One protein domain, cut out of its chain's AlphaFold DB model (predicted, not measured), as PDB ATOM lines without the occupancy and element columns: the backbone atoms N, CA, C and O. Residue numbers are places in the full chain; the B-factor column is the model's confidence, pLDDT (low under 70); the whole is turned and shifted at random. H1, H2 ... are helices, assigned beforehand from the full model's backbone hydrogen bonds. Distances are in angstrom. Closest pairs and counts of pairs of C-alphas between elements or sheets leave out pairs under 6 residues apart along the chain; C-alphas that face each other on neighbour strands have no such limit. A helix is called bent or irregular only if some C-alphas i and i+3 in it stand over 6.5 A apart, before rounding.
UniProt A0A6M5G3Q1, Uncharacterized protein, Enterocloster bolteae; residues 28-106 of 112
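What this domain is: This is residues 28 to 106 of the 112 residues of an uncharacterized protein of Enterocloster bolteae (UniProt A0A6M5G3Q1). Three helices, H1, H3 and H4, form an up-and-down bundle, each running against the one before it in the chain, with the small H2 in the turn between H1 and H3. H4 makes the long axis, and its residues 101 to 106 stick out past the other helices. The printed part has 79 residues with four named helices, H1 to H4 in chain order, and no named strand; its class is all helix. It is only just compact, close to loose, with a radius of gyration of the C-alphas of 13.7 A and spans of 45 by 20 by 18 A.

Where its parts are: Find C-alpha 31 at (-29.550, 19.280, -34.126); from there H1 runs through residues 31 to 51, 31.8 A long. H1 is neither bent nor irregular, but only just: C-alphas 33 and 36 are 6.0 A apart. Next come H2, residues 55 to 58, and H3, residues 61 to 71, 15.6 A long from C-alpha 61 at (-45.038, 27.079, -21.936). H4, residues 79 to 106, runs 40.5 A to C-alpha 106 at (-69.011, 18.173, -19.189).

How they stand to each other: Start in the bundle with H1, which touches H3 with residues 35 to 42 alone, at a steep tilt of 42 degrees, opposite ways; their closest C-alphas, Tyr 35 and Leu 70, are 7.0 A apart. H1 touches H4 the same way at a shallow tilt of 18 degrees, closest at the C-alphas of Lys 31 and Lys 79, 5.0 A. H3 and H4 are a helical hairpin that touches at a shallow tilt of 26 degrees, closest at the C-alphas of Arg 62 and Thr 89, 5.2 A. H2 touches H1, closest at the C-alphas of Glu 49 and Arg 55, 4.3 A, and H4, closest at those of Phe 58 and Asn 96, 6.4 A; it is apart from H3. In H3 and H4 every O i to N i+4 pair is within hydrogen-bond range, in H1 14 of 17, and H2 is too short for such a pair.

The domain as a whole: Look from Lys 75 to Ala 106 for the two C-alphas farthest apart, 45.7 A. The printed part has no cut and no long link between its helices. Its mean pLDDT is 96.6, and no printed residue is under 70.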
ATOM      1  N   ALA A  28     -35.426  13.882 -35.848       91.62
ATOM      2  CA  ALA A  28     -34.443  14.662 -36.583       91.62
ATOM      3  C   ALA A  28     -33.056  14.021 -36.469       91.62
ATOM      4  O   ALA A  28     -32.595  13.642 -35.386       91.62
ATOM      5  N   THR A  29     -32.357  13.924 -37.599       90.44
ATOM      6  CA  THR A  29     -31.001  13.358 -37.650       90.44
ATOM      7  C   THR A  29     -29.975  14.329 -37.075       90.44
ATOM      8  O   THR A  29     -29.088  13.918 -36.325       90.44
ATOM      9  N   ARG A  30     -30.124  15.625 -37.357       93.56
ATOM     10  CA  ARG A  30     -29.198  16.685 -36.939       93.56
ATOM     11  C   ARG A  30     -29.876  17.661 -35.981       93.56
ATOM     12  O   ARG A  30     -31.091  17.825 -36.010       93.56
ATOM     13  N   LYS A  31     -29.077  18.315 -35.135       93.94
ATOM     14  CA  LYS A  31     -29.550  19.280 -34.126       93.94
ATOM     15  C   LYS A  31     -30.291  20.470 -34.752       93.94
ATOM     16  O   LYS A  31     -31.348  20.848 -34.268       93.94
ATOM     17  N   ASN A  32     -29.797  21.004 -35.865       92.75
ATOM     18  CA  ASN A  32     -30.425  22.123 -36.575       92.75
ATOM     19  C   ASN A  32     -31.790  21.770 -37.198       92.75
ATOM     20  O   ASN A  32     -32.625  22.649 -37.381       92.75
ATOM     21  N   CYS A  33     -32.064  20.491 -37.466       95.62
ATOM     22  CA  CYS A  33     -33.363  20.039 -37.974       95.62
ATOM     23  C   CYS A  33     -34.490  20.114 -36.925       95.62
ATOM     24  O   CYS A  33     -35.643  19.855 -37.259       95.62
ATOM     25  N   TYR A  34     -34.189  20.490 -35.679       97.06
ATOM     26  CA  TYR A  34     -35.209  20.803 -34.679       97.06
ATOM     27  C   TYR A  34     -35.818  22.201 -34.853       97.06
ATOM     28  O   TYR A  34     -36.868  22.459 -34.273       97.06
ATOM     29  N   TYR A  35     -35.234  23.079 -35.672       97.19
ATOM     30  CA  TYR A  35     -35.856  24.366 -35.992       97.19
ATOM     31  C   TYR A  35     -37.157  24.201 -36.809       97.19
ATOM     32  O   TYR A  35     -38.188  24.700 -36.361       97.19
ATOM     33  N   PRO A  36     -37.194  23.440 -37.926       97.56
ATOM     34  CA  PRO A  36     -38.445  23.188 -38.651       97.56
ATOM     35  C   PRO A  36     -39.540  22.525 -37.805       97.56
ATOM     36  O   PRO A  36     -40.713  22.848 -37.954       97.56
ATOM     37  N   ILE A  37     -39.172  21.629 -36.880       98.12
ATOM     38  CA  ILE A  37     -40.141  20.995 -35.970       98.12
ATOM     39  C   ILE A  37     -40.791  22.045 -35.063       98.12
ATOM     40  O   ILE A  37     -42.007  22.029 -34.887       98.12
ATOM     41  N   TYR A  38     -39.995  22.967 -34.515       98.19
ATOM     42  CA  TYR A  38     -40.515  24.097 -33.752       98.19
ATOM     43  C   TYR A  38     -41.420  24.991 -34.608       98.19
ATOM     44  O   TYR A  38     -42.519  25.302 -34.157       98.19
ATOM     45  N   SER A  39     -41.004  25.347 -35.833       98.06
ATOM     46  CA  SER A  39     -41.809  26.180 -36.746       98.06
ATOM     47  C   SER A  39     -43.194  25.581 -36.964       98.06
ATOM     48  O   SER A  39     -44.188  26.248 -36.708       98.06
ATOM     49  N   ASN A  40     -43.264  24.287 -37.299       98.25
ATOM     50  CA  ASN A  40     -44.534  23.591 -37.505       98.25
ATOM     51  C   ASN A  40     -45.416  23.613 -36.246       98.25
ATOM     52  O   ASN A  40     -46.610  23.878 -36.326       98.25
ATOM     53  N   LEU A  41     -44.847  23.336 -35.065       98.44
ATOM     54  CA  LEU A  41     -45.607  23.380 -33.809       98.44
ATOM     55  C   LEU A  41     -46.107  24.801 -33.503       98.44
ATOM     56  O   LEU A  41     -47.236  24.965 -33.047       98.44
ATOM     57  N   ASN A  42     -45.295  25.819 -33.782       98.38
ATOM     58  CA  ASN A  42     -45.650  27.219 -33.583       98.38
ATOM     59  C   ASN A  42     -46.742  27.694 -34.551       98.38
ATOM     60  O   ASN A  42     -47.675  28.372 -34.135       98.38
ATOM     61  N   GLU A  43     -46.673  27.287 -35.816       98.31
ATOM     62  CA  GLU A  43     -47.711  27.558 -36.815       98.31
ATOM     63  C   GLU A  43     -49.047  26.924 -36.418       98.31
ATOM     64  O   GLU A  43     -50.074  27.597 -36.446       98.31
ATOM     65  N   ILE A  44     -49.038  25.670 -35.950       98.38
ATOM     66  CA  ILE A  44     -50.260  25.004 -35.479       98.38
ATOM     67  C   ILE A  44     -50.838  25.705 -34.243       98.38
ATOM     68  O   ILE A  44     -52.054  25.863 -34.138       98.38
ATOM     69  N   LYS A  45     -49.982  26.138 -33.308       97.88
ATOM     70  CA  LYS A  45     -50.397  26.926 -32.139       97.88
ATOM     71  C   LYS A  45     -51.088  28.218 -32.572       97.88
ATOM     72  O   LYS A  45     -52.188  28.483 -32.104       97.88
ATOM     73  N   ASN A  46     -50.470  28.989 -33.467       97.38
ATOM     74  CA  ASN A  46     -51.032  30.255 -33.945       97.38
ATOM     75  C   ASN A  46     -52.360  30.033 -34.677       97.38
ATOM     76  O   ASN A  46     -53.337  30.715 -34.402       97.38
ATOM     77  N   TRP A  47     -52.435  29.003 -35.523       97.81
ATOM     78  CA  TRP A  47     -53.673  28.636 -36.203       97.81
ATOM     79  C   TRP A  47     -54.797  28.297 -35.210       97.81
ATOM     80  O   TRP A  47     -55.934  28.735 -35.362       97.81
ATOM     81  N   LEU A  48     -54.496  27.550 -34.144       97.38
ATOM     82  CA  LEU A  48     -55.473  27.273 -33.089       97.38
ATOM     83  C   LEU A  48     -55.890  28.535 -32.326       97.38
ATOM     84  O   LEU A  48     -57.047  28.638 -31.936       97.38
ATOM     85  N   GLU A  49     -54.999  29.501 -32.122       95.62
ATOM     86  CA  GLU A  49     -55.370  30.783 -31.511       95.62
ATOM     87  C   GLU A  49     -56.289  31.619 -32.403       95.62
ATOM     88  O   GLU A  49     -57.209  32.248 -31.882       95.62
ATOM     89  N   ASP A  50     -56.083  31.581 -33.721       96.31
ATOM     90  CA  ASP A  50     -56.881  32.335 -34.690       96.31
ATOM     91  C   ASP A  50     -58.272  31.718 -34.914       96.31
ATOM     92  O   ASP A  50     -59.260  32.437 -35.063       96.31
ATOM     93  N   TYR A  51     -58.370  30.381 -34.925       96.19
ATOM     94  CA  TYR A  51     -59.594  29.666 -35.327       96.19
ATOM     95  C   TYR A  51     -60.248  28.841 -34.212       96.19
ATOM     96  O   TYR A  51     -61.396  28.414 -34.339       96.19
ATOM     97  N   GLY A  52     -59.534  28.571 -33.123       92.75
ATOM     98  CA  GLY A  52     -59.954  27.629 -32.088       92.75
ATOM     99  C   GLY A  52     -60.915  28.199 -31.055       92.75
ATOM    100  O   GLY A  52     -61.597  27.412 -30.403       92.75
ATOM    101  N   GLY A  53     -61.004  29.524 -30.910       92.12
ATOM    102  CA  GLY A  53     -61.826  30.195 -29.901       92.12
ATOM    103  C   GLY A  53     -60.970  30.974 -28.906       92.12
ATOM    104  O   GLY A  53     -60.233  31.880 -29.289       92.12
ATOM    105  N   ASN A  54     -61.048  30.649 -27.613       90.88
ATOM    106  CA  ASN A  54     -60.242  31.341 -26.604       90.88
ATOM    107  C   ASN A  54     -58.740  31.036 -26.768       90.88
ATOM    108  O   ASN A  54     -58.254  29.997 -26.316       90.88
ATOM    109  N   ARG A  55     -57.997  31.994 -27.338       90.69
ATOM    110  CA  ARG A  55     -56.543  31.928 -27.571       90.69
ATOM    111  C   ARG A  55     -55.730  31.452 -26.364       90.69
ATOM    112  O   ARG A  55     -54.767  30.710 -26.516       90.69
ATOM    113  N   HIS A  56     -56.131  31.835 -25.149       90.69
ATOM    114  CA  HIS A  56     -55.365  31.531 -23.940       90.69
ATOM    115  C   HIS A  56     -55.306  30.028 -23.645       90.69
ATOM    116  O   HIS A  56     -54.350  29.572 -23.022       90.69
ATOM    117  N   ALA A  57     -56.272  29.251 -24.135       93.62
ATOM    118  CA  ALA A  57     -56.286  27.801 -23.972       93.62
ATOM    119  C   ALA A  57     -55.215  27.084 -24.815       93.62
ATOM    120  O   ALA A  57     -54.881  25.933 -24.539       93.62
ATOM    121  N   PHE A  58     -54.658  27.752 -25.829       95.88
ATOM    122  CA  PHE A  58     -53.644  27.185 -26.722       95.88
ATOM    123  C   PHE A  58     -52.218  27.610 -26.366       95.88
ATOM    124  O   PHE A  58     -51.261  27.135 -26.981       95.88
ATOM    125  N   TYR A  59     -52.054  28.444 -25.336       93.44
ATOM    126  CA  TYR A  59     -50.743  28.772 -24.799       93.44
ATOM    127  C   TYR A  59     -49.993  27.502 -24.365       93.44
ATOM    128  O   TYR A  59     -50.538  26.623 -23.692       93.44
ATOM    129  N   CYS A  60     -48.714  27.413 -24.736       96.31
ATOM    130  CA  CYS A  60     -47.859  26.280 -24.408       96.31
ATOM    131  C   CYS A  60     -46.504  26.770 -23.891       96.31
ATOM    132  O   CYS A  60     -45.629  27.149 -24.665       96.31
ATOM    133  N   TYR A  61     -46.301  26.693 -22.574       96.44
ATOM    134  CA  TYR A  61     -45.038  27.079 -21.936       96.44
ATOM    135  C   TYR A  61     -43.826  26.335 -22.521       96.44
ATOM    136  O   TYR A  61     -42.763  26.917 -22.720       96.44
ATOM    137  N   ARG A  62     -43.978  25.049 -22.856       97.06
ATOM    138  CA  ARG A  62     -42.877  24.267 -23.437       97.06
ATOM    139  C   ARG A  62     -42.503  24.702 -24.848       97.06
ATOM    140  O   ARG A  62     -41.347  24.542 -25.224       97.06
ATOM    141  N   LEU A  63     -43.442  25.263 -25.610       97.81
ATOM    142  CA  LEU A  63     -43.142  25.847 -26.915       97.81
ATOM    143  C   LEU A  63     -42.287  27.115 -26.761       97.81
ATOM    144  O   LEU A  63     -41.350  27.313 -27.529       97.81
ATOM    145  N   GLU A  64     -42.552  27.922 -25.731       97.88
ATOM    146  CA  GLU A  64     -41.735  29.089 -25.380       97.88
ATOM    147  C   GLU A  64     -40.331  28.675 -24.910       97.88
ATOM    148  O   GLU A  64     -39.342  29.225 -25.392       97.88
ATOM    149  N   GLU A  65     -40.224  27.651 -24.052       98.12
ATOM    150  CA  GLU A  65     -38.931  27.064 -23.657       98.12
ATOM    151  C   GLU A  65     -38.176  26.532 -24.884       98.12
ATOM    152  O   GLU A  65     -36.974  26.739 -25.032       98.12
ATOM    153  N   TYR A  66     -38.872  25.870 -25.809       98.25
ATOM    154  CA  TYR A  66     -38.265  25.378 -27.040       98.25
ATOM    155  C   TYR A  66     -37.746  26.536 -27.910       98.25
ATOM    156  O   TYR A  66     -36.604  26.480 -28.374       98.25
ATOM    157  N   ARG A  67     -38.518  27.620 -28.070       98.25
ATOM    158  CA  ARG A  67     -38.055  28.841 -28.746       98.25
ATOM    159  C   ARG A  67     -36.780  29.366 -28.090       98.25
ATOM    160  O   ARG A  67     -35.764  29.528 -28.758       98.25
ATOM    161  N   ASP A  68     -36.810  29.581 -26.785       98.31
ATOM    162  CA  ASP A  68     -35.673  30.113 -26.035       98.31
ATOM    163  C   ASP A  68     -34.407  29.251 -26.209       98.31
ATOM    164  O   ASP A  68     -33.323  29.747 -26.528       98.31
ATOM    165  N   ARG A  69     -34.560  27.926 -26.154       97.62
ATOM    166  CA  ARG A  69     -33.464  26.981 -26.404       97.62
ATOM    167  C   ARG A  69     -32.930  27.037 -27.834       97.62
ATOM    168  O   ARG A  69     -31.731  26.846 -28.032       97.62
ATOM    169  N   LEU A  70     -33.782  27.286 -28.828       96.94
ATOM    170  CA  LEU A  70     -33.374  27.410 -30.231       96.94
ATOM    171  C   LEU A  70     -32.631  28.711 -30.529       96.94
ATOM    172  O   LEU A  70     -31.688  28.679 -31.314       96.94
ATOM    173  N   TYR A  71     -33.049  29.827 -29.936       96.50
ATOM    174  CA  TYR A  71     -32.533  31.148 -30.307       96.50
ATOM    175  C   TYR A  71     -31.476  31.681 -29.337       96.50
ATOM    176  O   TYR A  71     -30.492  32.266 -29.784       96.50
ATOM    177  N   ASN A  72     -31.625  31.426 -28.037       97.62
ATOM    178  CA  ASN A  72     -30.774  32.018 -27.003       97.62
ATOM    179  C   ASN A  72     -29.767  31.010 -26.436       97.62
ATOM    180  O   ASN A  72     -28.606  31.347 -26.221       97.62
ATOM    181  N   HIS A  73     -30.167  29.743 -26.284       97.19
ATOM    182  CA  HIS A  73     -29.331  28.702 -25.663       97.19
ATOM    183  C   HIS A  73     -28.920  27.583 -26.626       97.19
ATOM    184  O   HIS A  73     -28.636  26.456 -26.204       97.19
ATOM    185  N   TYR A  74     -28.862  27.864 -27.932       96.56
ATOM    186  CA  TYR A  74     -28.627  26.819 -28.931       96.56
ATOM    187  C   TYR A  74     -27.321  26.071 -28.688       96.56
ATOM    188  O   TYR A  74     -27.309  24.850 -28.783       96.56
ATOM    189  N   LYS A  75     -26.220  26.763 -28.368       96.50
ATOM    190  CA  LYS A  75     -24.900  26.131 -28.177       96.50
ATOM    191  C   LYS A  75     -24.909  25.110 -27.034       96.50
ATOM    192  O   LYS A  75     -24.396  24.010 -27.220       96.50
ATOM    193  N   GLU A  76     -25.567  25.444 -25.929       96.56
ATOM    194  CA  GLU A  76     -25.637  24.653 -24.691       96.56
ATOM    195  C   GLU A  76     -26.688  23.536 -24.745       96.56
ATOM    196  O   GLU A  76     -26.569  22.528 -24.058       96.56
ATOM    197  N   THR A  77     -27.713  23.684 -25.586       96.75
ATOM    198  CA  THR A  77     -28.811  22.713 -25.680       96.75
ATOM    199  C   THR A  77     -28.384  21.485 -26.478       96.75
ATOM    200  O   THR A  77     -27.932  21.601 -27.619       96.75
ATOM    201  N   THR A  78     -28.539  20.273 -25.948       97.12
ATOM    202  CA  THR A  78     -28.170  19.064 -26.697       97.12
ATOM    203  C   THR A  78     -29.245  18.669 -27.717       97.12
ATOM    204  O   THR A  78     -30.396  19.103 -27.673       97.12
ATOM    205  N   LYS A  79     -28.897  17.778 -28.656       96.56
ATOM    206  CA  LYS A  79     -29.891  17.163 -29.555       96.56
ATOM    207  C   LYS A  79     -30.969  16.403 -28.764       96.56
ATOM    208  O   LYS A  79     -32.139  16.430 -29.140       96.56
ATOM    209  N   ALA A  80     -30.574  15.718 -27.690       96.62
ATOM    210  CA  ALA A  80     -31.491  14.965 -26.842       96.62
ATOM    211  C   ALA A  80     -32.473  15.892 -26.110       96.62
ATOM    212  O   ALA A  80     -33.657  15.560 -26.018       96.62
ATOM    213  N   ASP A  81     -32.014  17.071 -25.681       97.00
ATOM    214  CA  ASP A  81     -32.872  18.100 -25.084       97.00
ATOM    215  C   ASP A  81     -33.923  18.594 -26.071       97.00
ATOM    216  O   ASP A  81     -35.106  18.600 -25.738       97.00
ATOM    217  N   PHE A  82     -33.536  18.912 -27.310       97.88
ATOM    218  CA  PHE A  82     -34.509  19.287 -28.338       97.88
ATOM    219  C   PHE A  82     -35.488  18.155 -28.657       97.88
ATOM    220  O   PHE A  82     -36.688  18.391 -28.775       97.88
ATOM    221  N   ALA A  83     -35.015  16.907 -28.724       97.75
ATOM    222  CA  ALA A  83     -35.888  15.751 -28.913       97.75
ATOM    223  C   ALA A  83     -36.919  15.621 -27.781       97.75
ATOM    224  O   ALA A  83     -38.092  15.334 -28.030       97.75
ATOM    225  N   ARG A  84     -36.483  15.833 -26.534       97.75
ATOM    226  CA  ARG A  84     -37.347  15.840 -25.352       97.75
ATOM    227  C   ARG A  84     -38.356  16.985 -25.432       97.75
ATOM    228  O   ARG A  84     -39.548  16.721 -25.297       97.75
ATOM    229  N   LEU A  85     -37.908  18.211 -25.698       97.62
ATOM    230  CA  LEU A  85     -38.766  19.393 -25.800       97.62
ATOM    231  C   LEU A  85     -39.812  19.257 -26.905       97.62
ATOM    232  O   LEU A  85     -40.985  19.502 -26.645       97.62
ATOM    233  N   ALA A  86     -39.438  18.777 -28.090       98.19
ATOM    234  CA  ALA A  86     -40.370  18.573 -29.194       98.19
ATOM    235  C   ALA A  86     -41.484  17.568 -28.837       98.19
ATOM    236  O   ALA A  86     -42.665  17.837 -29.066       98.19
ATOM    237  N   ARG A  87     -41.133  16.435 -28.206       98.19
ATOM    238  CA  ARG A  87     -42.113  15.442 -27.719       98.19
ATOM    239  C   ARG A  87     -43.043  16.022 -26.666       98.19
ATOM    240  O   ARG A  87     -44.255  15.844 -26.746       98.19
ATOM    241  N   LEU A  88     -42.465  16.693 -25.679       98.19
ATOM    242  CA  LEU A  88     -43.202  17.255 -24.562       98.19
ATOM    243  C   LEU A  88     -44.120  18.406 -24.996       98.19
ATOM    244  O   LEU A  88     -45.238  18.482 -24.505       98.19
ATOM    245  N   THR A  89     -43.680  19.242 -25.936       98.44
ATOM    246  CA  THR A  89     -44.471  20.343 -26.507       98.44
ATOM    247  C   THR A  89     -45.664  19.807 -27.286       98.44
ATOM    248  O   THR A  89     -46.799  20.160 -26.983       98.44
ATOM    249  N   LYS A  90     -45.438  18.878 -28.230       98.56
ATOM    250  CA  LYS A  90     -46.531  18.246 -28.989       98.56
ATOM    251  C   LYS A  90     -47.550  17.582 -28.061       98.56
ATOM    252  O   LYS A  90     -48.748  17.700 -28.295       98.56
ATOM    253  N   ARG A  91     -47.086  16.898 -27.008       98.31
ATOM    254  CA  ARG A  91     -47.970  16.275 -26.016       98.31
ATOM    255  C   ARG A  91     -48.826  17.307 -25.285       98.31
ATOM    256  O   ARG A  91     -50.027  17.100 -25.190       98.31
ATOM    257  N   ASP A  92     -48.232  18.389 -24.796       98.12
ATOM    258  CA  ASP A  92     -48.969  19.412 -24.046       98.12
ATOM    259  C   ASP A  92     -50.002  20.118 -24.937       98.12
ATOM    260  O   ASP A  92     -51.139  20.309 -24.524       98.12
ATOM    261  N   MET A  93     -49.659  20.417 -26.194       98.44
ATOM    262  CA  MET A  93     -50.614  20.988 -27.150       98.44
ATOM    263  C   MET A  93     -51.787  20.041 -27.451       98.44
ATOM    264  O   MET A  93     -52.934  20.478 -27.532       98.44
ATOM    265  N   ILE A  94     -51.518  18.736 -27.594       98.38
ATOM    266  CA  ILE A  94     -52.566  17.713 -27.728       98.38
ATOM    267  C   ILE A  94     -53.447  17.695 -26.476       98.38
ATOM    268  O   ILE A  94     -54.671  17.652 -26.594       98.38
ATOM    269  N   GLU A  95     -52.842  17.750 -25.290       98.00
ATOM    270  CA  GLU A  95     -53.573  17.720 -24.025       98.00
ATOM    271  C   GLU A  95     -54.453  18.959 -23.837       98.00
ATOM    272  O   GLU A  95     -55.583  18.818 -23.381       98.00
ATOM    273  N   ASN A  96     -54.005  20.141 -24.272       97.31
ATOM    274  CA  ASN A  96     -54.831  21.352 -24.279       97.31
ATOM    275  C   ASN A  96     -56.124  21.136 -25.085       97.31
ATOM    276  O   ASN A  96     -57.218  21.379 -24.578       97.31
ATOM    277  N   ILE A  97     -56.017  20.597 -26.309       98.19
ATOM    278  CA  ILE A  97     -57.188  20.289 -27.150       98.19
ATOM    279  C   ILE A  97     -58.085  19.239 -26.486       98.19
ATOM    280  O   ILE A  97     -59.304  19.400 -26.438       98.19
ATOM    281  N   LEU A  98     -57.504  18.153 -25.966       98.19
ATOM    282  CA  LEU A  98     -58.272  17.095 -25.303       98.19
ATOM    283  C   LEU A  98     -58.988  17.609 -24.054       98.19
ATOM    284  O   LEU A  98     -60.129  17.217 -23.812       98.19
ATOM    285  N   SER A  99     -58.351  18.496 -23.294       97.50
ATOM    286  CA  SER A  99     -58.941  19.139 -22.126       97.50
ATOM    287  C   SER A  99     -60.169  19.953 -22.515       97.50
ATOM    288  O   SER A  99     -61.248  19.693 -21.991       97.50
ATOM    289  N   ILE A 100     -60.060  20.818 -23.530       97.50
ATOM    290  CA  ILE A 100     -61.195  21.591 -24.060       97.50
ATOM    291  C   ILE A 100     -62.350  20.666 -24.472       97.50
ATOM    292  O   ILE A 100     -63.503  20.905 -24.121       97.50
ATOM    293  N   LEU A 101     -62.056  19.570 -25.178       97.00
ATOM    294  CA  LEU A 101     -63.079  18.609 -25.599       97.00
ATOM    295  C   LEU A 101     -63.742  17.887 -24.413       97.00
ATOM    296  O   LEU A 101     -64.933  17.580 -24.482       97.00
ATOM    297  N   ARG A 102     -63.000  17.593 -23.336       97.56
ATOM    298  CA  ARG A 102     -63.557  17.003 -22.105       97.56
ATOM    299  C   ARG A 102     -64.436  18.000 -21.357       97.56
ATOM    300  O   ARG A 102     -65.552  17.638 -20.997       97.56
ATOM    301  N   GLU A 103     -63.987  19.242 -21.207       96.81
ATOM    302  CA  GLU A 103     -64.780  20.329 -20.619       96.81
ATOM    303  C   GLU A 103     -66.067  20.577 -21.419       96.81
ATOM    304  O   GLU A 103     -67.137  20.771 -20.845       96.81
ATOM    305  N   GLY A 104     -65.996  20.482 -22.751       95.00
ATOM    306  CA  GLY A 104     -67.162  20.586 -23.625       95.00
ATOM    307  C   GLY A 104     -68.170  19.455 -23.412       95.00
ATOM    308  O   GLY A 104     -69.373  19.692 -23.378       95.00
ATOM    309  N   LYS A 105     -67.696  18.219 -23.198       95.12
ATOM    310  CA  LYS A 105     -68.561  17.078 -22.839       95.12
ATOM    311  C   LYS A 105     -69.197  17.231 -21.458       95.12
ATOM    312  O   LYS A 105     -70.318  16.775 -21.267       95.12
ATOM    313  N   ALA A 106     -68.491  17.855 -20.517       95.12
ATOM    314  CA  ALA A 106     -69.011  18.173 -19.189       95.12
ATOM    315  C   ALA A 106     -69.975  19.376 -19.195       95.12
ATOM    316  O   ALA A 106     -70.627  19.644 -18.190       95.12
TER     317      ALA A 106